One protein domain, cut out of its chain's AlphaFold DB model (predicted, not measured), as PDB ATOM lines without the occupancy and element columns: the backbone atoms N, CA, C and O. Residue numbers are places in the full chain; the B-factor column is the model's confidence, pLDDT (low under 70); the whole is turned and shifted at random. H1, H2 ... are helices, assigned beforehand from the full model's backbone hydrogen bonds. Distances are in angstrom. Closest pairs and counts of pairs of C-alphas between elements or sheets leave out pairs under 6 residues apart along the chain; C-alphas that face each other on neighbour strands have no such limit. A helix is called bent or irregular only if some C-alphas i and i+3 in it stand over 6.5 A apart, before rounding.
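Overview. This is residues 5 to 164 of the 419 residues of an uncharacterized protein of Acidobacteria bacterium (UniProt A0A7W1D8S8). Helices H3, H5 and H6 form an up-and-down bundle, each running against the one before it; bent H1 folds back on itself, its arm H1b beside H3. Short H2 sits among H1, H3 and H5, and H7 leads off H5 at a steep tilt. The printed part has 160 residues with seven named helices, H1 to H7, and no named strand: all helix. It is compact, the radius of gyration of the C-alphas 15.4 A, and spans 46 by 33 by 29 A.

Along the chain. H1, residues 5 to 32, was assigned as one helix by its hydrogen bonds but is bent, C-alphas 16 and 19 being 9.4 A apart. Its arms are H1a, residues 5 to 16, from C-alpha 5 (44.005, -23.888, -2.217), and H1b, 19 to 32. H2 is residues 37 to 43, H3 73 to 91, 26.9 A from first to last C-alpha, H4 94 to 98, H5 108 to 126, 26.4 A, and H6 128 to 143. H7, residues 147 to 163, ends at C-alpha 163 (38.219, -38.175, 14.559).

Arrangement. The hub H3 touches H1b at a shallow tilt of 7 degrees, closest C-alphas Leu 29 and Phe 79, 7.3 A, and H6 at 27 degrees, Phe 84 and Val 137, 6.7 A. H3 and H4 only just touch, only at the corner, with 3 pairs of C-alphas within 8 A. H2 and H5 touch, closest C-alphas Arg 38 and Tyr 111, 5.8 A. H2 has 1 of 3 O i to N i+4 pairs within hydrogen-bond range, and 4 of 4 O i to N i+3 pairs.

Size, cuts and confidence. The printed part has no cut; the H2 to H3 link, residues 44 to 72, is long. Residues 162 to 164 have pLDDT under 70.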
ATOM      1  N   HIS A   5      44.353 -25.277  -2.539       94.06
ATOM      2  CA  HIS A   5      44.005 -23.888  -2.217       94.06
ATOM      3  C   HIS A   5      42.634 -23.476  -2.759       94.06
ATOM      4  O   HIS A   5      41.922 -22.695  -2.125       94.06
ATOM      5  N   TRP A   6      42.231 -24.073  -3.884       95.00
ATOM      6  CA  TRP A   6      40.938 -23.822  -4.512       95.00
ATOM      7  C   TRP A   6      39.747 -24.128  -3.605       95.00
ATOM      8  O   TRP A   6      38.735 -23.442  -3.724       95.00
ATOM      9  N   LEU A   7      39.869 -25.067  -2.657       94.62
ATOM     10  CA  LEU A   7      38.831 -25.314  -1.653       94.62
ATOM     11  C   LEU A   7      38.490 -24.029  -0.880       94.62
ATOM     12  O   LEU A   7      37.327 -23.632  -0.811       94.62
ATOM     13  N   TRP A   8      39.503 -23.361  -0.324       95.19
ATOM     14  CA  TRP A   8      39.302 -22.136   0.454       95.19
ATOM     15  C   TRP A   8      38.999 -20.941  -0.444       95.19
ATOM     16  O   TRP A   8      38.145 -20.133  -0.087       95.19
ATOM     17  N   THR A   9      39.640 -20.839  -1.614       96.31
ATOM     18  CA  THR A   9      39.383 -19.749  -2.567       96.31
ATOM     19  C   THR A   9      37.917 -19.710  -2.982       96.31
ATOM     20  O   THR A   9      37.305 -18.651  -2.903       96.31
ATOM     21  N   LEU A  10      37.326 -20.849  -3.353       97.69
ATOM     22  CA  LEU A  10      35.936 -20.904  -3.807       97.69
ATOM     23  C   LEU A  10      34.952 -20.450  -2.722       97.69
ATOM     24  O   LEU A  10      34.072 -19.636  -2.997       97.69
ATOM     25  N   TYR A  11      35.120 -20.905  -1.475       97.81
ATOM     26  CA  TYR A  11      34.259 -20.465  -0.374       97.81
ATOM     27  C   TYR A  11      34.516 -19.020   0.059       97.81
ATOM     28  O   TYR A  11      33.566 -18.307   0.381       97.81
ATOM     29  N   ALA A  12      35.768 -18.555   0.022       96.12
ATOM     30  CA  ALA A  12      36.095 -17.154   0.272       96.12
ATOM     31  C   ALA A  12      35.459 -16.237  -0.784       96.12
ATOM     32  O   ALA A  12      34.885 -15.210  -0.433       96.12
ATOM     33  N   THR A  13      35.485 -16.629  -2.061       97.12
ATOM     34  CA  THR A  13      34.791 -15.907  -3.133       97.12
ATOM     35  C   THR A  13      33.277 -15.975  -2.954       97.12
ATOM     36  O   THR A  13      32.615 -14.949  -3.077       97.12
ATOM     37  N   ALA A  14      32.718 -17.138  -2.606       97.50
ATOM     38  CA  ALA A  14      31.273 -17.302  -2.454       97.50
ATOM     39  C   ALA A  14      30.681 -16.497  -1.295       97.50
ATOM     40  O   ALA A  14      29.521 -16.099  -1.373       97.50
ATOM     41  N   LYS A  15      31.477 -16.221  -0.254       96.06
ATOM     42  CA  LYS A  15      31.096 -15.326   0.844       96.06
ATOM     43  C   LYS A  15      30.723 -13.923   0.346       96.06
ATOM     44  O   LYS A  15      29.804 -13.321   0.887       96.06
ATOM     45  N   GLU A  16      31.420 -13.427  -0.674       96.44
ATOM     46  CA  GLU A  16      31.195 -12.096  -1.247       96.44
ATOM     47  C   GLU A  16      30.281 -12.152  -2.484       96.44
ATOM     48  O   GLU A  16      29.437 -11.282  -2.693       96.44
ATOM     49  N   ASN A  17      30.446 -13.175  -3.330       97.50
ATOM     50  CA  ASN A  17      29.696 -13.355  -4.570       97.50
ATOM     51  C   ASN A  17      29.671 -14.833  -5.003       97.50
ATOM     52  O   ASN A  17      30.570 -15.315  -5.698       97.50
ATOM     53  N   GLN A  18      28.604 -15.549  -4.636       97.88
ATOM     54  CA  GLN A  18      28.436 -16.960  -4.998       97.88
ATOM     55  C   GLN A  18      28.336 -17.189  -6.516       97.88
ATOM     56  O   GLN A  18      28.885 -18.163  -7.019       97.88
ATOM     57  N   THR A  19      27.710 -16.285  -7.276       98.00
ATOM     58  CA  THR A  19      27.606 -16.426  -8.740       98.00
ATOM     59  C   THR A  19      28.980 -16.419  -9.409       98.00
ATOM     60  O   THR A  19      29.224 -17.203 -10.324       98.00
ATOM     61  N   LEU A  20      29.890 -15.556  -8.946       97.94
ATOM     62  CA  LEU A  20      31.272 -15.540  -9.422       97.94
ATOM     63  C   LEU A  20      32.006 -16.826  -9.025       97.94
ATOM     64  O   LEU A  20      32.683 -17.424  -9.856       97.94
ATOM     65  N   ALA A  21      31.847 -17.276  -7.779       98.38
ATOM     66  CA  ALA A  21      32.461 -18.516  -7.314       98.38
ATOM     67  C   ALA A  21      31.984 -19.741  -8.116       98.38
ATOM     68  O   ALA A  21      32.801 -20.584  -8.473       98.38
ATOM     69  N   ASP A  22      30.703 -19.800  -8.491       98.56
ATOM     70  CA  ASP A  22      30.149 -20.845  -9.359       98.56
ATOM     71  C   ASP A  22      30.782 -20.835 -10.766       98.56
ATOM     72  O   ASP A  22      31.021 -21.897 -11.340       98.56
ATOM     73  N   GLN A  23      31.094 -19.660 -11.326       98.19
ATOM     74  CA  GLN A  23      31.797 -19.546 -12.615       98.19
ATOM     75  C   GLN A  23      33.254 -20.007 -12.505       98.19
ATOM     76  O   GLN A  23      33.705 -20.836 -13.294       98.19
ATOM     77  N   VAL A  24      33.962 -19.531 -11.480       98.00
ATOM     78  CA  VAL A  24      35.346 -19.933 -11.190       98.00
ATOM     79  C   VAL A  24      35.433 -21.441 -10.942       98.00
ATOM     80  O   VAL A  24      36.354 -22.101 -11.420       98.00
ATOM     81  N   TYR A  25      34.445 -22.014 -10.254       98.50
ATOM     82  CA  TYR A  25      34.340 -23.450 -10.033       98.50
ATOM     83  C   TYR A  25      34.289 -24.240 -11.344       98.50
ATOM     84  O   TYR A  25      34.951 -25.268 -11.457       98.50
ATOM     85  N   LEU A  26      33.528 -23.782 -12.341       98.38
ATOM     86  CA  LEU A  26      33.436 -24.453 -13.642       98.38
ATOM     87  C   LEU A  26      34.774 -24.449 -14.384       98.38
ATOM     88  O   LEU A  26      35.167 -25.467 -14.958       98.38
ATOM     89  N   GLU A  27      35.482 -23.321 -14.361       97.44
ATOM     90  CA  GLU A  27      36.818 -23.210 -14.952       97.44
ATOM     91  C   GLU A  27      37.811 -24.138 -14.247       97.44
ATOM     92  O   GLU A  27      38.529 -24.896 -14.905       97.44
ATOM     93  N   ALA A  28      37.787 -24.152 -12.911       97.56
ATOM     94  CA  ALA A  28      38.588 -25.070 -12.116       97.56
ATOM     95  C   ALA A  28      38.231 -26.529 -12.435       97.56
ATOM     96  O   ALA A  28      39.120 -27.326 -12.713       97.56
ATOM     97  N   LEU A  29      36.950 -26.892 -12.492       98.25
ATOM     98  CA  LEU A  29      36.518 -28.256 -12.794       98.25
ATOM     99  C   LEU A  29      37.050 -28.736 -14.150       98.25
ATOM    100  O   LEU A  29      37.530 -29.864 -14.253       98.25
ATOM    101  N   ASN A  30      37.035 -27.870 -15.166       97.25
ATOM    102  CA  ASN A  30      37.604 -28.172 -16.479       97.25
ATOM    103  C   ASN A  30      39.127 -28.358 -16.425       97.25
ATOM    104  O   ASN A  30      39.646 -29.295 -17.032       97.25
ATOM    105  N   ALA A  31      39.843 -27.514 -15.679       96.75
ATOM    106  CA  ALA A  31      41.290 -27.639 -15.510       96.75
ATOM    107  C   ALA A  31      41.678 -28.927 -14.756       96.75
ATOM    108  O   ALA A  31      42.599 -29.636 -15.158       96.75
ATOM    109  N   TYR A  32      40.932 -29.276 -13.704       96.94
ATOM    110  CA  TYR A  32      41.153 -30.484 -12.903       96.94
ATOM    111  C   TYR A  32      40.647 -31.763 -13.567       96.94
ATOM    112  O   TYR A  32      41.020 -32.856 -13.139       96.94
ATOM    113  N   ALA A  33      39.825 -31.673 -14.616       95.31
ATOM    114  CA  ALA A  33      39.260 -32.846 -15.273       95.31
ATOM    115  C   ALA A  33      40.339 -33.825 -15.768       95.31
ATOM    116  O   ALA A  33      40.062 -35.018 -15.876       95.31
ATOM    117  N   ASN A  34      41.553 -33.352 -16.061       91.81
ATOM    118  CA  ASN A  34      42.670 -34.176 -16.537       91.81
ATOM    119  C   ASN A  34      43.732 -34.470 -15.462       91.81
ATOM    120  O   ASN A  34      44.673 -35.215 -15.724       91.81
ATOM    121  N   GLU A  35      43.577 -33.931 -14.254       94.12
ATOM    122  CA  GLU A  35      44.490 -34.159 -13.130       94.12
ATOM    123  C   GLU A  35      44.289 -35.541 -12.493       94.12
ATOM    124  O   GLU A  35      43.367 -36.276 -12.831       94.12
ATOM    125  N   THR A  36      45.152 -35.941 -11.558       93.69
ATOM    126  CA  THR A  36      44.956 -37.181 -10.775       93.69
ATOM    127  C   THR A  36      43.580 -37.216 -10.083       93.69
ATOM    128  O   THR A  36      43.123 -36.156  -9.639       93.69
ATOM    129  N   PRO A  37      42.940 -38.394  -9.932       95.81
ATOM    130  CA  PRO A  37      41.684 -38.538  -9.193       95.81
ATOM    131  C   PRO A  37      41.678 -37.821  -7.837       95.81
ATOM    132  O   PRO A  37      40.740 -37.079  -7.557       95.81
ATOM    133  N   ARG A  38      42.748 -37.956  -7.041       95.25
ATOM    134  CA  ARG A  38      42.916 -37.258  -5.760       95.25
ATOM    135  C   ARG A  38      42.814 -35.740  -5.894       95.25
ATOM    136  O   ARG A  38      42.079 -35.113  -5.142       95.25
ATOM    137  N   ARG A  39      43.537 -35.128  -6.838       95.38
ATOM    138  CA  ARG A  39      43.527 -33.661  -7.019       95.38
ATOM    139  C   ARG A  39      42.140 -33.137  -7.375       95.38
ATOM    140  O   ARG A  39      41.747 -32.096  -6.863       95.38
ATOM    141  N   LEU A  40      41.390 -33.860  -8.207       97.62
ATOM    142  CA  LEU A  40      40.020 -33.483  -8.564       97.62
ATOM    143  C   LEU A  40      39.094 -33.427  -7.332       97.62
ATOM    144  O   LEU A  40      38.183 -32.601  -7.293       97.62
ATOM    145  N   LEU A  41      39.354 -34.234  -6.295       97.50
ATOM    146  CA  LEU A  41      38.570 -34.229  -5.053       97.50
ATOM    147  C   LEU A  41      38.701 -32.935  -4.237       97.50
ATOM    148  O   LEU A  41      37.822 -32.662  -3.425       97.50
ATOM    149  N   PHE A  42      39.704 -32.080  -4.473       96.88
ATOM    150  CA  PHE A  42      39.769 -30.767  -3.810       96.88
ATOM    151  C   PHE A  42      38.587 -29.859  -4.164       96.88
ATOM    152  O   PHE A  42      38.220 -28.984  -3.382       96.88
ATOM    153  N   LEU A  43      37.951 -30.099  -5.313       97.88
ATOM    154  CA  LEU A  43      36.760 -29.378  -5.747       97.88
ATOM    155  C   LEU A  43      35.463 -29.988  -5.197       97.88
ATOM    156  O   LEU A  43      34.396 -29.401  -5.351       97.88
ATOM    157  N   SER A  44      35.517 -31.153  -4.548       97.69
ATOM    158  CA  SER A  44      34.312 -31.914  -4.222       97.69
ATOM    159  C   SER A  44      33.473 -31.304  -3.104       97.69
ATOM    160  O   SER A  44      32.335 -31.709  -2.954       97.69
ATOM    161  N   ALA A  45      34.008 -30.405  -2.277       97.25
ATOM    162  CA  ALA A  45      33.265 -29.859  -1.140       97.25
ATOM    163  C   ALA A  45      32.269 -28.772  -1.589       97.25
ATOM    164  O   ALA A  45      31.082 -28.809  -1.249       97.25
ATOM    165  N   TYR A  46      32.761 -27.857  -2.434       98.38
ATOM    166  CA  TYR A  46      32.069 -26.645  -2.874       98.38
ATOM    167  C   TYR A  46      30.647 -26.880  -3.411       98.38
ATOM    168  O   TYR A  46      29.701 -26.339  -2.831       98.38
ATOM    169  N   PRO A  47      30.423 -27.708  -4.452       98.12
ATOM    170  CA  PRO A  47      29.102 -27.817  -5.071       98.12
ATOM    171  C   PRO A  47      28.046 -28.421  -4.132       98.12
ATOM    172  O   PRO A  47      26.848 -28.211  -4.337       98.12
ATOM    173  N   PHE A  48      28.468 -29.152  -3.095       97.56
ATOM    174  CA  PHE A  48      27.578 -29.779  -2.116       97.56
ATOM    175  C   PHE A  48      27.371 -28.931  -0.858       97.56
ATOM    176  O   PHE A  48      26.544 -29.307  -0.031       97.56
ATOM    177  N   GLY A  49      28.074 -27.802  -0.710       96.31
ATOM    178  CA  GLY A  49      28.053 -27.031   0.536       96.31
ATOM    179  C   GLY A  49      28.624 -27.820   1.712       96.31
ATOM    180  O   GLY A  49      28.104 -27.708   2.816       96.31
ATOM    181  N   SER A  50      29.625 -28.667   1.463       95.00
ATOM    182  CA  SER A  50      30.265 -29.457   2.510       95.00
ATOM    183  C   SER A  50      31.450 -28.710   3.108       95.00
ATOM    184  O   SER A  50      32.215 -28.065   2.397       95.00
ATOM    185  N   GLU A  51      31.653 -28.853   4.413       93.25
ATOM    186  CA  GLU A  51      32.846 -28.331   5.085       93.25
ATOM    187  C   GLU A  51      34.113 -29.117   4.736       93.25
ATOM    188  O   GLU A  51      35.212 -28.687   5.075       93.25
ATOM    189  N   ARG A  52      33.985 -30.285   4.097       93.06
ATOM    190  CA  ARG A  52      35.089 -31.218   3.859       93.06
ATOM    191  C   ARG A  52      35.049 -31.776   2.447       93.06
ATOM    192  O   ARG A  52      33.983 -31.942   1.853       93.06
ATOM    193  N   THR A  53      36.224 -32.085   1.909       95.44
ATOM    194  CA  THR A  53      36.327 -32.808   0.635       95.44
ATOM    195  C   THR A  53      35.818 -34.242   0.793       95.44
ATOM    196  O   THR A  53      35.617 -34.730   1.899       95.44
ATOM    197  N   PHE A  54      35.612 -34.944  -0.313       95.50
ATOM    198  CA  PHE A  54      35.270 -36.360  -0.325       95.50
ATOM    199  C   PHE A  54      36.543 -37.198  -0.362       95.50
ATOM    200  O   PHE A  54      37.583 -36.769  -0.866       95.50
ATOM    201  N   GLY A  55      36.440 -38.421   0.139       93.69
ATOM    202  CA  GLY A  55      37.490 -39.418   0.078       93.69
ATOM    203  C   GLY A  55      38.518 -39.333   1.203       93.69
ATOM    204  O   GLY A  55      38.307 -38.733   2.258       93.69
ATOM    205  N   ALA A  56      39.666 -39.963   0.958       90.88
ATOM    206  CA  ALA A  56      40.673 -40.260   1.973       90.88
ATOM    207  C   ALA A  56      41.537 -39.064   2.412       90.88
ATOM    208  O   ALA A  56      42.541 -39.267   3.082       90.88
ATOM    209  N   ASP A  57      41.171 -37.832   2.050       90.56
ATOM    210  CA  ASP A  57      41.774 -36.617   2.615       90.56
ATOM    211  C   ASP A  57      40.736 -35.732   3.339       90.56
ATOM    212  O   ASP A  57      41.048 -34.615   3.749       90.56
ATOM    213  N   LYS A  58      39.497 -36.205   3.539       89.12
ATOM    214  CA  LYS A  58      38.391 -35.371   4.050       89.12
ATOM    215  C   LYS A  58      38.624 -34.732   5.424       89.12
ATOM    216  O   LYS A  58      38.012 -33.720   5.734       89.12
ATOM    217  N   TYR A  59      39.502 -35.297   6.255       83.25
ATOM    218  CA  TYR A  59      39.885 -34.720   7.557       83.25
ATOM    219  C   TYR A  59      41.155 -33.862   7.493       83.25
ATOM    220  O   TYR A  59      41.470 -33.185   8.464       83.25
ATOM    221  N   GLN A  60      41.881 -33.886   6.373       84.19
ATOM    222  CA  GLN A  60      43.043 -33.024   6.143       84.19
ATOM    223  C   GLN A  60      42.630 -31.672   5.559       84.19
ATOM    224  O   GLN A  60      43.263 -30.658   5.842       84.19
ATOM    225  N   PHE A  61      41.562 -31.652   4.757       89.19
ATOM    226  CA  PHE A  61      41.082 -30.448   4.086       89.19
ATOM    227  C   PHE A  61      39.662 -30.113   4.527       89.19
ATOM    228  O   PHE A  61      38.697 -30.783   4.151       89.19
ATOM    229  N   GLY A  62      39.557 -29.050   5.325       86.94
ATOM    230  CA  GLY A  62      38.299 -28.524   5.827       86.94
ATOM    231  C   GLY A  62      38.193 -27.009   5.675       86.94
ATOM    232  O   GLY A  62      39.197 -26.294   5.597       86.94
ATOM    233  N   VAL A  63      36.961 -26.518   5.629       91.38
ATOM    234  CA  VAL A  63      36.627 -25.101   5.487       91.38
ATOM    235  C   VAL A  63      35.275 -24.820   6.131       91.38
ATOM    236  O   VAL A  63      34.379 -25.657   6.103       91.38
ATOM    237  N   LYS A  64      35.107 -23.623   6.693       89.31
ATOM    238  CA  LYS A  64      33.805 -23.163   7.176       89.31
ATOM    239  C   LYS A  64      32.963 -22.680   5.997       89.31
ATOM    240  O   LYS A  64      33.369 -21.753   5.293       89.31
ATOM    241  N   VAL A  65      31.785 -23.267   5.811       94.62
ATOM    242  CA  VAL A  65      30.849 -22.838   4.762       94.62
ATOM    243  C   VAL A  65      30.281 -21.451   5.121       94.62
ATOM    244  O   VAL A  65      29.846 -21.248   6.259       94.62
ATOM    245  N   PRO A  66      30.288 -20.467   4.198       94.31
ATOM    246  CA  PRO A  66      29.713 -19.148   4.442       94.31
ATOM    247  C   PRO A  66      28.227 -19.216   4.808       94.31
ATOM    248  O   PRO A  66      27.468 -20.019   4.261       94.31
ATOM    249  N   ALA A  67      27.790 -18.330   5.703       92.56
ATOM    250  CA  ALA A  67      26.376 -18.208   6.043       92.56
ATOM    251  C   ALA A  67      25.558 -17.831   4.794       92.56
ATOM    252  O   ALA A  67      25.928 -16.919   4.062       92.56
ATOM    253  N   GLY A  68      24.446 -18.533   4.563       92.62
ATOM    254  CA  GLY A  68      23.576 -18.301   3.405       92.62
ATOM    255  C   GLY A  68      24.033 -18.960   2.100       92.62
ATOM    256  O   GLY A  68      23.363 -18.780   1.087       92.62
ATOM    257  N   PHE A  69      25.121 -19.739   2.104       97.50
ATOM    258  CA  PHE A  69      25.536 -20.519   0.936       97.50
ATOM    259  C   PHE A  69      24.451 -21.523   0.523       97.50
ATOM    260  O   PHE A  69      23.960 -22.297   1.350       97.50
ATOM    261  N   VAL A  70      24.115 -21.555  -0.769       97.25
ATOM    262  CA  VAL A  70      23.118 -22.488  -1.318       97.25
ATOM    263  C   VAL A  70      23.798 -23.475  -2.270       97.25
ATOM    264  O   VAL A  70      24.243 -23.060  -3.338       97.25
ATOM    265  N   PRO A  71      23.866 -24.782  -1.953       96.69
ATOM    266  CA  PRO A  71      24.446 -25.775  -2.857       96.69
ATOM    267  C   PRO A  71      23.771 -25.774  -4.234       96.69
ATOM    268  O   PRO A  71      22.543 -25.777  -4.322       96.69
ATOM    269  N   ASN A  72      24.562 -25.819  -5.311       96.81
ATOM    270  CA  ASN A  72      24.062 -25.752  -6.687       96.81
ATOM    271  C   ASN A  72      23.939 -27.165  -7.302       96.81
ATOM    272  O   ASN A  72      24.963 -27.771  -7.641       96.81
ATOM    273  N   PRO A  73      22.719 -27.703  -7.526       97.25
ATOM    274  CA  PRO A  73      22.542 -29.065  -8.035       97.25
ATOM    275  C   PRO A  73      23.174 -29.304  -9.412       97.25
ATOM    276  O   PRO A  73      23.610 -30.417  -9.703       97.25
ATOM    277  N   LYS A  74      23.272 -28.271 -10.264       97.88
ATOM    278  CA  LYS A  74      23.921 -28.404 -11.578       97.88
ATOM    279  C   LYS A  74      25.420 -28.653 -11.426       97.88
ATOM    280  O   LYS A  74      25.951 -29.538 -12.096       97.88
ATOM    281  N   LEU A  75      26.075 -27.933 -10.514       98.44
ATOM    282  CA  LEU A  75      27.496 -28.130 -10.225       98.44
ATOM    283  C   LEU A  75      27.759 -29.491  -9.564       98.44
ATOM    284  O   LEU A  75      28.765 -30.126  -9.871       98.44
ATOM    285  N   GLN A  76      26.838 -29.982  -8.723       98.44
ATOM    286  CA  GLN A  76      26.924 -31.328  -8.134       98.44
ATOM    287  C   GLN A  76      26.936 -32.408  -9.218       98.44
ATOM    288  O   GLN A  76      27.825 -33.259  -9.245       98.44
ATOM    289  N   VAL A  77      25.991 -32.343 -10.161       98.25
ATOM    290  CA  VAL A  77      25.916 -33.292 -11.283       98.25
ATOM    291  C   VAL A  77      27.151 -33.197 -12.180       98.25
ATOM    292  O   VAL A  77      27.690 -34.224 -12.596       98.25
ATOM    293  N   GLN A  78      27.632 -31.988 -12.478       98.44
ATOM    294  CA  GLN A  78      28.841 -31.797 -13.283       98.44
ATOM    295  C   GLN A  78      30.089 -32.352 -12.596       98.44
ATOM    296  O   GLN A  78      30.890 -33.014 -13.258       98.44
ATOM    297  N   PHE A  79      30.231 -32.149 -11.283       98.62
ATOM    298  CA  PHE A  79      31.307 -32.750 -10.502       98.62
ATOM    299  C   PHE A  79      31.268 -34.274 -10.592       98.62
ATOM    300  O   PHE A  79      32.249 -34.885 -11.009       98.62
ATOM    301  N   ILE A  80      30.119 -34.883 -10.270       98.56
ATOM    302  CA  ILE A  80      29.951 -36.343 -10.265       98.56
ATOM    303  C   ILE A  80      30.273 -36.922 -11.646       98.56
ATOM    304  O   ILE A  80      31.036 -37.879 -11.757       98.56
ATOM    305  N   ASN A  81      29.761 -36.308 -12.715       98.31
ATOM    306  CA  ASN A  81      30.041 -36.753 -14.079       98.31
ATOM    307  C   ASN A  81      31.520 -36.621 -14.454       98.31
ATOM    308  O   ASN A  81      32.066 -37.536 -15.071       98.31
ATOM    309  N   THR A  82      32.165 -35.512 -14.086       98.56
ATOM    310  CA  THR A  82      33.595 -35.288 -14.349       98.56
ATOM    311  C   THR A  82      34.444 -36.299 -13.588       98.56
ATOM    312  O   THR A  82      35.347 -36.904 -14.166       98.56
ATOM    313  N   PHE A  83      34.104 -36.552 -12.323       98.50
ATOM    314  CA  PHE A  83      34.780 -37.526 -11.479       98.50
ATOM    315  C   PHE A  83      34.626 -38.949 -12.022       98.50
ATOM    316  O   PHE A  83      35.629 -39.630 -12.217       98.50
ATOM    317  N   PHE A  84      33.414 -39.376 -12.388       98.38
ATOM    318  CA  PHE A  84      33.185 -40.686 -13.010       98.38
ATOM    319  C   PHE A  84      33.956 -40.840 -14.325       98.38
ATOM    320  O   PHE A  84      34.640 -41.841 -14.518       98.38
ATOM    321  N   SER A  85      33.933 -39.826 -15.195       97.88
ATOM    322  CA  SER A  85      34.722 -39.832 -16.435       97.88
ATOM    323  C   SER A  85      36.231 -39.872 -16.174       97.88
ATOM    324  O   SER A  85      36.990 -40.420 -16.976       97.88
ATOM    325  N   ARG A  86      36.707 -39.270 -15.079       97.25
ATOM    326  CA  ARG A  86      38.118 -39.352 -14.701       97.25
ATOM    327  C   ARG A  86      38.480 -40.738 -14.178       97.25
ATOM    328  O   ARG A  86      39.526 -41.246 -14.573       97.25
ATOM    329  N   ILE A  87      37.613 -41.356 -13.378       97.50
ATOM    330  CA  ILE A  87      37.792 -42.737 -12.918       97.50
ATOM    331  C   ILE A  87      37.859 -43.680 -14.116       97.50
ATOM    332  O   ILE A  87      38.824 -44.425 -14.225       97.50
ATOM    333  N   ASP A  88      36.909 -43.611 -15.054       96.44
ATOM    334  CA  ASP A  88      36.936 -44.466 -16.247       96.44
ATOM    335  C   ASP A  88      38.251 -44.300 -17.033       96.44
ATOM    336  O   ASP A  88      38.841 -45.289 -17.456       96.44
ATOM    337  N   ARG A  89      38.764 -43.072 -17.200       96.00
ATOM    338  CA  ARG A  89      40.060 -42.848 -17.868       96.00
ATOM    339  C   ARG A  89      41.241 -43.415 -17.085       96.00
ATOM    340  O   ARG A  89      42.117 -44.015 -17.690       96.00
ATOM    341  N   PHE A  90      41.254 -43.231 -15.768       96.12
ATOM    342  CA  PHE A  90      42.297 -43.762 -14.891       96.12
ATOM    343  C   PHE A  90      42.323 -45.299 -14.921       96.12
ATOM    344  O   PHE A  90      43.371 -45.892 -15.137       96.12
ATOM    345  N   LEU A  91      41.163 -45.953 -14.787       95.06
ATOM    346  CA  LEU A  91      41.060 -47.418 -14.763       95.06
ATOM    347  C   LEU A  91      41.362 -48.071 -16.119       95.06
ATOM    348  O   LEU A  91      41.716 -49.245 -16.160       95.06
ATOM    349  N   ASN A  92      41.217 -47.332 -17.221       94.56
ATOM    350  CA  ASN A  92      41.549 -47.810 -18.564       94.56
ATOM    351  C   ASN A  92      42.981 -47.454 -18.997       94.56
ATOM    352  O   ASN A  92      43.351 -47.748 -20.133       94.56
ATOM    353  N   ASN A  93      43.780 -46.827 -18.126       94.38
ATOM    354  CA  ASN A  93      45.172 -46.494 -18.400       94.38
ATOM    355  C   ASN A  93      46.115 -47.353 -17.530       94.38
ATOM    356  O   ASN A  93      46.278 -47.074 -16.339       94.38
ATOM    357  N   PRO A  94      46.773 -48.380 -18.103       90.25
ATOM    358  CA  PRO A  94      47.706 -49.226 -17.363       90.25
ATOM    359  C   PRO A  94      48.885 -48.462 -16.748       90.25
ATOM    360  O   PRO A  94      49.390 -48.879 -15.709       90.25
ATOM    361  N   GLU A  95      49.333 -47.360 -17.357       91.19
ATOM    362  CA  GLU A  95      50.428 -46.553 -16.805       91.19
ATOM    363  C   GLU A  95      50.005 -45.862 -15.505       91.19
ATOM    364  O   GLU A  95      50.745 -45.885 -14.523       91.19
ATOM    365  N   ASP A  96      48.786 -45.315 -15.471       90.69
ATOM    366  CA  ASP A  96      48.229 -44.662 -14.284       90.69
ATOM    367  C   ASP A  96      47.996 -45.668 -13.142       90.69
ATOM    368  O   ASP A  96      48.289 -45.365 -11.985       90.69
ATOM    369  N   LEU A  97      47.507 -46.876 -13.458       87.50
ATOM    370  CA  LEU A  97      47.259 -47.934 -12.469       87.50
ATOM    371  C   LEU A  97      48.539 -48.464 -11.816       87.50
ATOM    372  O   LEU A  97      48.539 -48.780 -10.628       87.50
ATOM    373  N   ASN A  98      49.618 -48.574 -12.593       86.31
ATOM    374  CA  ASN A  98      50.894 -49.107 -12.119       86.31
ATOM    375  C   ASN A  98      51.815 -48.031 -11.535       86.31
ATOM    376  O   ASN A  98      52.895 -48.349 -11.032       86.31
ATOM    377  N   LYS A  99      51.411 -46.758 -11.591       88.19
ATOM    378  CA  LYS A  99      52.193 -45.666 -11.028       88.19
ATOM    379  C   LYS A  99      52.274 -45.821  -9.502       88.19
ATOM    380  O   LYS A  99      51.233 -45.912  -8.844       88.19
ATOM    381  N   PRO A 100      53.482 -45.825  -8.908       86.31
ATOM    382  CA  PRO A 100      53.608 -45.855  -7.459       86.31
ATOM    383  C   PRO A 100      53.003 -44.587  -6.850       86.31
ATOM    384  O   PRO A 100      53.028 -43.513  -7.456       86.31
ATOM    385  N   ALA A 101      52.467 -44.714  -5.638       87.56
ATOM    386  CA  ALA A 101      51.985 -43.560  -4.893       87.56
ATOM    387  C   ALA A 101      53.144 -42.596  -4.590       87.56
ATOM    388  O   ALA A 101      54.261 -43.029  -4.293       87.56
ATOM    389  N   ASP A 102      52.860 -41.293  -4.623       85.50
ATOM    390  CA  ASP A 102      53.807 -40.286  -4.145       85.50
ATOM    391  C   ASP A 102      54.145 -40.539  -2.664       85.50
ATOM    392  O   ASP A 102      53.343 -41.092  -1.901       85.50
ATOM    393  N   GLN A 103      55.321 -40.080  -2.234       81.81
ATOM    394  CA  GLN A 103      55.745 -40.177  -0.840       81.81
ATOM    395  C   GLN A 103      54.669 -39.596   0.099       81.81
ATOM    396  O   GLN A 103      54.152 -38.502  -0.134       81.81
ATOM    397  N   TYR A 104      54.335 -40.346   1.155       82.88
ATOM    398  CA  TYR A 104      53.292 -40.016   2.142       82.88
ATOM    399  C   TYR A 104      51.851 -39.961   1.608       82.88
ATOM    400  O   TYR A 104      50.965 -39.473   2.311       82.88
ATOM    401  N   ARG A 105      51.582 -40.468   0.399       88.38
ATOM    402  CA  ARG A 105      50.224 -40.542  -0.157       88.38
ATOM    403  C   ARG A 105      49.734 -41.973  -0.295       88.38
ATOM    404  O   ARG A 105      50.506 -42.928  -0.377       88.38
ATOM    405  N   LEU A 106      48.411 -42.109  -0.331       90.44
ATOM    406  CA  LEU A 106      47.767 -43.365  -0.690       90.44
ATOM    407  C   LEU A 106      47.797 -43.550  -2.219       90.44
ATOM    408  O   LEU A 106      47.901 -42.571  -2.961       90.44
ATOM    409  N   PRO A 107      47.689 -44.788  -2.721       92.31
ATOM    410  CA  PRO A 107      47.439 -45.021  -4.139       92.31
ATOM    411  C   PRO A 107      46.156 -44.315  -4.608       92.31
ATOM    412  O   PRO A 107      45.164 -44.276  -3.879       92.31
ATOM    413  N   GLU A 108      46.136 -43.813  -5.846       94.38
ATOM    414  CA  GLU A 108      44.978 -43.099  -6.424       94.38
ATOM    415  C   GLU A 108      43.675 -43.910  -6.340       94.38
ATOM    416  O   GLU A 108      42.608 -43.361  -6.058       94.38
ATOM    417  N   ILE A 109      43.756 -45.237  -6.488       95.12
ATOM    418  CA  ILE A 109      42.589 -46.120  -6.371       95.12
ATOM    419  C   ILE A 109      41.934 -46.063  -4.982       95.12
ATOM    420  O   ILE A 109      40.713 -46.168  -4.871       95.12
ATOM    421  N   THR A 110      42.716 -45.833  -3.924       94.38
ATOM    422  CA  THR A 110      42.203 -45.681  -2.558       94.38
ATOM    423  C   THR A 110      41.403 -44.387  -2.414       94.38
ATOM    424  O   THR A 110      40.328 -44.399  -1.814       94.38
ATOM    425  N   TYR A 111      41.866 -43.290  -3.024       95.44
ATOM    426  CA  TYR A 111      41.127 -42.025  -3.065       95.44
ATOM    427  C   TYR A 111      39.810 -42.156  -3.833       95.44
ATOM    428  O   TYR A 111      38.779 -41.685  -3.354       95.44
ATOM    429  N   ILE A 112      39.829 -42.848  -4.979       97.12
ATOM    430  CA  ILE A 112      38.630 -43.120  -5.784       97.12
ATOM    431  C   ILE A 112      37.579 -43.864  -4.960       97.12
ATOM    432  O   ILE A 112      36.443 -43.405  -4.848       97.12
ATOM    433  N   VAL A 113      37.945 -45.014  -4.389       96.69
ATOM    434  CA  VAL A 113      36.980 -45.870  -3.685       96.69
ATOM    435  C   VAL A 113      36.451 -45.185  -2.427       96.69
ATOM    436  O   VAL A 113      35.251 -45.246  -2.170       96.69
ATOM    437  N   SER A 114      37.307 -44.466  -1.697       95.38
ATOM    438  CA  SER A 114      36.876 -43.677  -0.542       95.38
ATOM    439  C   SER A 114      35.885 -42.575  -0.934       95.38
ATOM    440  O   SER A 114      34.850 -42.430  -0.293       95.38
ATOM    441  N   ALA A 115      36.142 -41.831  -2.014       97.25
ATOM    442  CA  ALA A 115      35.230 -40.777  -2.457       97.25
ATOM    443  C   ALA A 115      33.892 -41.329  -2.966       97.25
ATOM    444  O   ALA A 115      32.851 -40.714  -2.753       97.25
ATOM    445  N   LEU A 116      33.892 -42.501  -3.610       97.81
ATOM    446  CA  LEU A 116      32.657 -43.157  -4.045       97.81
ATOM    447  C   LEU A 116      31.755 -43.541  -2.862       97.81
ATOM    448  O   LEU A 116      30.541 -43.432  -2.995       97.81
ATOM    449  N   GLN A 117      32.321 -43.915  -1.709       94.88
ATOM    450  CA  GLN A 117      31.544 -44.163  -0.485       94.88
ATOM    451  C   GLN A 117      30.831 -42.895   0.007       94.88
ATOM    452  O   GLN A 117      29.663 -42.961   0.379       94.88
ATOM    453  N   ASP A 118      31.501 -41.739  -0.037       94.56
ATOM    454  CA  ASP A 118      30.893 -40.459   0.355       94.56
ATOM    455  C   ASP A 118      29.833 -39.984  -0.671       94.56
ATOM    456  O   ASP A 118      28.833 -39.366  -0.304       94.56
ATOM    457  N   ILE A 119      30.017 -40.297  -1.962       97.06
ATOM    458  CA  ILE A 119      29.087 -39.945  -3.054       97.06
ATOM    459  C   ILE A 119      27.829 -40.832  -3.058       97.06
ATOM    460  O   ILE A 119      26.766 -40.379  -3.488       97.06
ATOM    461  N   GLU A 120      27.922 -42.074  -2.576       97.00
ATOM    462  CA  GLU A 120      26.829 -43.053  -2.562       97.00
ATOM    463  C   GLU A 120      25.491 -42.506  -2.040       97.00
ATOM    464  O   GLU A 120      24.514 -42.525  -2.800       97.00
ATOM    465  N   PRO A 121      25.405 -41.985  -0.796       96.06
ATOM    466  CA  PRO A 121      24.140 -41.487  -0.266       96.06
ATOM    467  C   PRO A 121      23.587 -40.328  -1.100       96.06
ATOM    468  O   PRO A 121      22.374 -40.193  -1.244       96.06
ATOM    469  N   ILE A 122      24.457 -39.516  -1.703       96.25
ATOM    470  CA  ILE A 122      24.062 -38.366  -2.517       96.25
ATOM    471  C   ILE A 122      23.427 -38.827  -3.830       96.25
ATOM    472  O   ILE A 122      22.373 -38.320  -4.213       96.25
ATOM    473  N   VAL A 123      24.037 -39.799  -4.513       97.12
ATOM    474  CA  VAL A 123      23.485 -40.367  -5.751       97.12
ATOM    475  C   VAL A 123      22.147 -41.041  -5.473       97.12
ATOM    476  O   VAL A 123      21.179 -40.765  -6.175       97.12
ATOM    477  N   LEU A 124      22.064 -41.857  -4.419       95.19
ATOM    478  CA  LEU A 124      20.835 -42.562  -4.054       95.19
ATOM    479  C   LEU A 124      19.679 -41.612  -3.725       95.19
ATOM    480  O   LEU A 124      18.550 -41.851  -4.146       95.19
ATOM    481  N   GLN A 125      19.950 -40.537  -2.982       94.81
ATOM    482  CA  GLN A 125      18.901 -39.646  -2.481       94.81
ATOM    483  C   GLN A 125      18.554 -38.508  -3.442       94.81
ATOM    484  O   GLN A 125      17.395 -38.106  -3.517       94.81
ATOM    485  N   LYS A 126      19.546 -37.946  -4.145       96.44
ATOM    486  CA  LYS A 126      19.386 -36.691  -4.902       96.44
ATOM    487  C   LYS A 126      19.507 -36.863  -6.412       96.44
ATOM    488  O   LYS A 126      18.900 -36.088  -7.147       96.44
ATOM    489  N   PHE A 127      20.264 -37.855  -6.880       96.94
ATOM    490  CA  PHE A 127      20.550 -38.050  -8.307       96.94
ATOM    491  C   PHE A 127      20.385 -39.513  -8.741       96.94
ATOM    492  O   PHE A 127      21.330 -40.110  -9.266       96.94
ATOM    493  N   PRO A 128      19.195 -40.116  -8.556       95.81
ATOM    494  CA  PRO A 128      18.981 -41.538  -8.833       95.81
ATOM    495  C   PRO A 128      19.236 -41.909 -10.301       95.81
ATOM    496  O   PRO A 128      19.619 -43.036 -10.602       95.81
ATOM    497  N   ASN A 129      19.119 -40.953 -11.227       96.88
ATOM    498  CA  ASN A 129      19.469 -41.129 -12.639       96.88
ATOM    499  C   ASN A 129      20.968 -41.401 -12.883       96.88
ATOM    500  O   ASN A 129      21.334 -41.849 -13.966       96.88
ATOM    501  N   LEU A 130      21.843 -41.132 -11.908       97.38
ATOM    502  CA  LEU A 130      23.274 -41.442 -11.972       97.38
ATOM    503  C   LEU A 130      23.619 -42.798 -11.337       97.38
ATOM    504  O   LEU A 130      24.781 -43.206 -11.387       97.38
ATOM    505  N   PHE A 131      22.645 -43.507 -10.752       97.12
ATOM    506  CA  PHE A 131      22.883 -44.714  -9.957       97.12
ATOM    507  C   PHE A 131      23.522 -45.861 -10.747       97.12
ATOM    508  O   PHE A 131      24.453 -46.503 -10.256       97.12
ATOM    509  N   GLU A 132      23.072 -46.106 -11.978       97.38
ATOM    510  CA  GLU A 132      23.634 -47.164 -12.828       97.38
ATOM    511  C   GLU A 132      25.113 -46.893 -13.135       97.38
ATOM    512  O   GLU A 132      25.978 -47.753 -12.943       97.38
ATOM    513  N   ARG A 133      25.425 -45.651 -13.527       97.62
ATOM    514  CA  ARG A 133      26.798 -45.222 -13.804       97.62
ATOM    515  C   ARG A 133      27.669 -45.293 -12.550       97.62
ATOM    516  O   ARG A 133      28.781 -45.811 -12.622       97.62
ATOM    517  N   TYR A 134      27.157 -44.829 -11.411       98.00
ATOM    518  CA  TYR A 134      27.827 -44.934 -10.115       98.00
ATOM    519  C   TYR A 134      28.172 -46.391  -9.775       98.00
ATOM    520  O   TYR A 134      29.326 -46.702  -9.481       98.00
ATOM    521  N   SER A 135      27.192 -47.293  -9.879       97.31
ATOM    522  CA  SER A 135      27.353 -48.714  -9.558       97.31
ATOM    523  C   SER A 135      28.408 -49.377 -10.443       97.31
ATOM    524  O   SER A 135      29.277 -50.092  -9.941       97.31
ATOM    525  N   SER A 136      28.390 -49.080 -11.746       97.56
ATOM    526  CA  SER A 136      29.385 -49.568 -12.707       97.56
ATOM    527  C   SER A 136      30.800 -49.085 -12.369       97.56
ATOM    528  O   SER A 136      31.726 -49.890 -12.246       97.56
ATOM    529  N   VAL A 137      30.973 -47.778 -12.146       97.38
ATOM    530  CA  VAL A 137      32.278 -47.184 -11.817       97.38
ATOM    531  C   VAL A 137      32.816 -47.725 -10.488       97.38
ATOM    532  O   VAL A 137      33.991 -48.085 -10.402       97.38
ATOM    533  N   ARG A 138      31.963 -47.863  -9.465       97.56
ATOM    534  CA  ARG A 138      32.345 -48.433  -8.165       97.56
ATOM    535  C   ARG A 138      32.779 -49.885  -8.265       97.56
ATOM    536  O   ARG A 138      33.794 -50.243  -7.664       97.56
ATOM    537  N   ALA A 139      32.047 -50.709  -9.010       97.12
ATOM    538  CA  ALA A 139      32.403 -52.109  -9.206       97.12
ATOM    539  C   ALA A 139      33.790 -52.233  -9.858       97.12
ATOM    540  O   ALA A 139      34.654 -52.938  -9.334       97.12
ATOM    541  N   LYS A 140      34.042 -51.471 -10.935       96.88
ATOM    542  CA  LYS A 140      35.352 -51.444 -11.608       96.88
ATOM    543  C   LYS A 140      36.469 -50.972 -10.675       96.88
ATOM    544  O   LYS A 140      37.502 -51.627 -10.594       96.88
ATOM    545  N   ALA A 141      36.266 -49.870  -9.949       96.38
ATOM    546  CA  ALA A 141      37.281 -49.325  -9.047       96.38
ATOM    547  C   ALA A 141      37.623 -50.300  -7.906       96.38
ATOM    548  O   ALA A 141      38.792 -50.539  -7.613       96.38
ATOM    549  N   THR A 142      36.612 -50.929  -7.303       94.62
ATOM    550  CA  THR A 142      36.801 -51.889  -6.201       94.62
ATOM    551  C   THR A 142      37.539 -53.152  -6.662       94.62
ATOM    552  O   THR A 142      38.362 -53.702  -5.922       94.62
ATOM    553  N   ALA A 143      37.286 -53.594  -7.899       95.19
ATOM    554  CA  ALA A 143      37.970 -54.734  -8.507       95.19
ATOM    555  C   ALA A 143      39.474 -54.485  -8.727       95.19
ATOM    556  O   ALA A 143      40.254 -55.428  -8.641       95.19
ATOM    557  N   GLN A 144      39.885 -53.229  -8.942       94.06
ATOM    558  CA  GLN A 144      41.294 -52.846  -9.119       94.06
ATOM    559  C   GLN A 144      42.051 -52.618  -7.798       94.06
ATOM    560  O   GLN A 144      43.248 -52.342  -7.809       94.06
ATOM    561  N   MET A 145      41.393 -52.725  -6.637       92.12
ATOM    562  CA  MET A 145      42.081 -52.569  -5.352       92.12
ATOM    563  C   MET A 145      42.929 -53.796  -4.996       92.12
ATOM    564  O   MET A 145      42.418 -54.914  -4.910       92.12
ATOM    565  N   SER A 146      44.198 -53.565  -4.655       90.56
ATOM    566  CA  SER A 146      45.046 -54.572  -4.011       90.56
ATOM    567  C   SER A 146      44.624 -54.821  -2.554       90.56
ATOM    568  O   SER A 146      43.959 -53.991  -1.927       90.56
ATOM    569  N   ALA A 147      45.043 -55.954  -1.979       91.31
ATOM    570  CA  ALA A 147      44.805 -56.253  -0.563       91.31
ATOM    571  C   ALA A 147      45.422 -55.191   0.369       91.31
ATOM    572  O   ALA A 147      44.804 -54.795   1.356       91.31
ATOM    573  N   GLU A 148      46.603 -54.673   0.021       88.44
ATOM    574  CA  GLU A 148      47.258 -53.595   0.765       88.44
ATOM    575  C   GLU A 148      46.453 -52.289   0.707       88.44
ATOM    576  O   GLU A 148      46.257 -51.637   1.733       88.44
ATOM    577  N   ALA A 149      45.939 -51.919  -0.472       89.12
ATOM    578  CA  ALA A 149      45.114 -50.724  -0.638       89.12
ATOM    579  C   ALA A 149      43.800 -50.818   0.152       89.12
ATOM    580  O   ALA A 149      43.361 -49.814   0.714       89.12
ATOM    581  N   ARG A 150      43.190 -52.012   0.227       90.75
ATOM    582  CA  ARG A 150      41.998 -52.267   1.056       90.75
ATOM    583  C   ARG A 150      42.309 -52.097   2.536       90.75
ATOM    584  O   ARG A 150      41.633 -51.321   3.197       90.75
ATOM    585  N   LYS A 151      43.386 -52.722   3.021       90.75
ATOM    586  CA  LYS A 151      43.817 -52.586   4.418       90.75
ATOM    587  C   LYS A 151      44.085 -51.124   4.792       90.75
ATOM    588  O   LYS A 151      43.568 -50.644   5.790       90.75
ATOM    589  N   LYS A 152      44.820 -50.383   3.954       86.69
ATOM    590  CA  LYS A 152      45.073 -48.948   4.172       86.69
ATOM    591  C   LYS A 152      43.784 -48.125   4.210       86.69
ATOM    592  O   LYS A 152      43.689 -47.194   5.008       86.69
ATOM    593  N   LEU A 153      42.804 -48.450   3.363       88.06
ATOM    594  CA  LEU A 153      41.501 -47.786   3.379       88.06
ATOM    595  C   LEU A 153      40.750 -48.070   4.685       88.06
ATOM    596  O   LEU A 153      40.251 -47.133   5.294       88.06
ATOM    597  N   GLU A 154      40.710 -49.327   5.129       88.38
ATOM    598  CA  GLU A 154      40.077 -49.725   6.394       88.38
ATOM    599  C   GLU A 154      40.739 -49.051   7.603       88.38
ATOM    600  O   GLU A 154      40.050 -48.516   8.471       88.38
ATOM    601  N   ASP A 155      42.073 -49.019   7.648       86.12
ATOM    602  CA  ASP A 155      42.825 -48.341   8.708       86.12
ATOM    603  C   ASP A 155      42.527 -46.830   8.713       86.12
ATOM    604  O   ASP A 155      42.288 -46.240   9.768       86.12
ATOM    605  N   THR A 156      42.453 -46.212   7.528       82.31
ATOM    606  CA  THR A 156      42.057 -44.801   7.374       82.31
ATOM    607  C   THR A 156      40.614 -44.573   7.842       82.31
ATOM    608  O   THR A 156      40.355 -43.616   8.566       82.31
ATOM    609  N   GLN A 157      39.672 -45.456   7.500       81.62
ATOM    610  CA  GLN A 157      38.276 -45.350   7.939       81.62
ATOM    611  C   GLN A 157      38.140 -45.456   9.460       81.62
ATOM    612  O   GLN A 157      37.485 -44.614  10.065       81.62
ATOM    613  N   LYS A 158      38.816 -46.416  10.099       82.19
ATOM    614  CA  LYS A 158      38.835 -46.536  11.568       82.19
ATOM    615  C   LYS A 158      39.393 -45.281  12.231       82.19
ATOM    616  O   LYS A 158      38.870 -44.801  13.234       82.19
ATOM    617  N   MET A 159      40.457 -44.730  11.652       76.94
ATOM    618  CA  MET A 159      41.046 -43.479  12.110       76.94
ATOM    619  C   MET A 159      40.025 -42.332  11.998       76.94
ATOM    620  O   MET A 159      39.819 -41.583  12.950       76.94
ATOM    621  N   TYR A 160      39.279 -42.259  10.899       75.19
ATOM    622  CA  TYR A 160      38.215 -41.275  10.686       75.19
ATOM    623  C   TYR A 160      37.013 -41.428  11.605       75.19
ATOM    624  O   TYR A 160      36.492 -40.425  12.080       75.19
ATOM    625  N   GLU A 161      36.602 -42.651  11.918       73.19
ATOM    626  CA  GLU A 161      35.581 -42.919  12.932       73.19
ATOM    627  C   GLU A 161      36.025 -42.469  14.330       73.19
ATOM    628  O   GLU A 161      35.185 -42.166  15.175       73.19
ATOM    629  N   LYS A 162      37.336 -42.395  14.600       69.81
ATOM    630  CA  LYS A 162      37.869 -41.802  15.837       69.81
ATOM    631  C   LYS A 162      37.800 -40.270  15.799       69.81
ATOM    632  O   LYS A 162      37.357 -39.665  16.770       69.81
ATOM    633  N   TYR A 163      38.189 -39.643  14.688       67.75
ATOM    634  CA  TYR A 163      38.219 -38.175  14.559       67.75
ATOM    635  C   TYR A 163      36.865 -37.527  14.235       67.75
ATOM    636  O   TYR A 163      36.686 -36.333  14.466       67.75
ATOM    637  N   GLY A 164      35.913 -38.282  13.686       69.69
ATOM    638  CA  GLY A 164      34.576 -37.812  13.319       69.69
ATOM    639  C   GLY A 164      33.594 -37.712  14.480       69.69
ATOM    640  O   GLY A 164      32.504 -37.189  14.279       69.69
TER     641      GLY A 164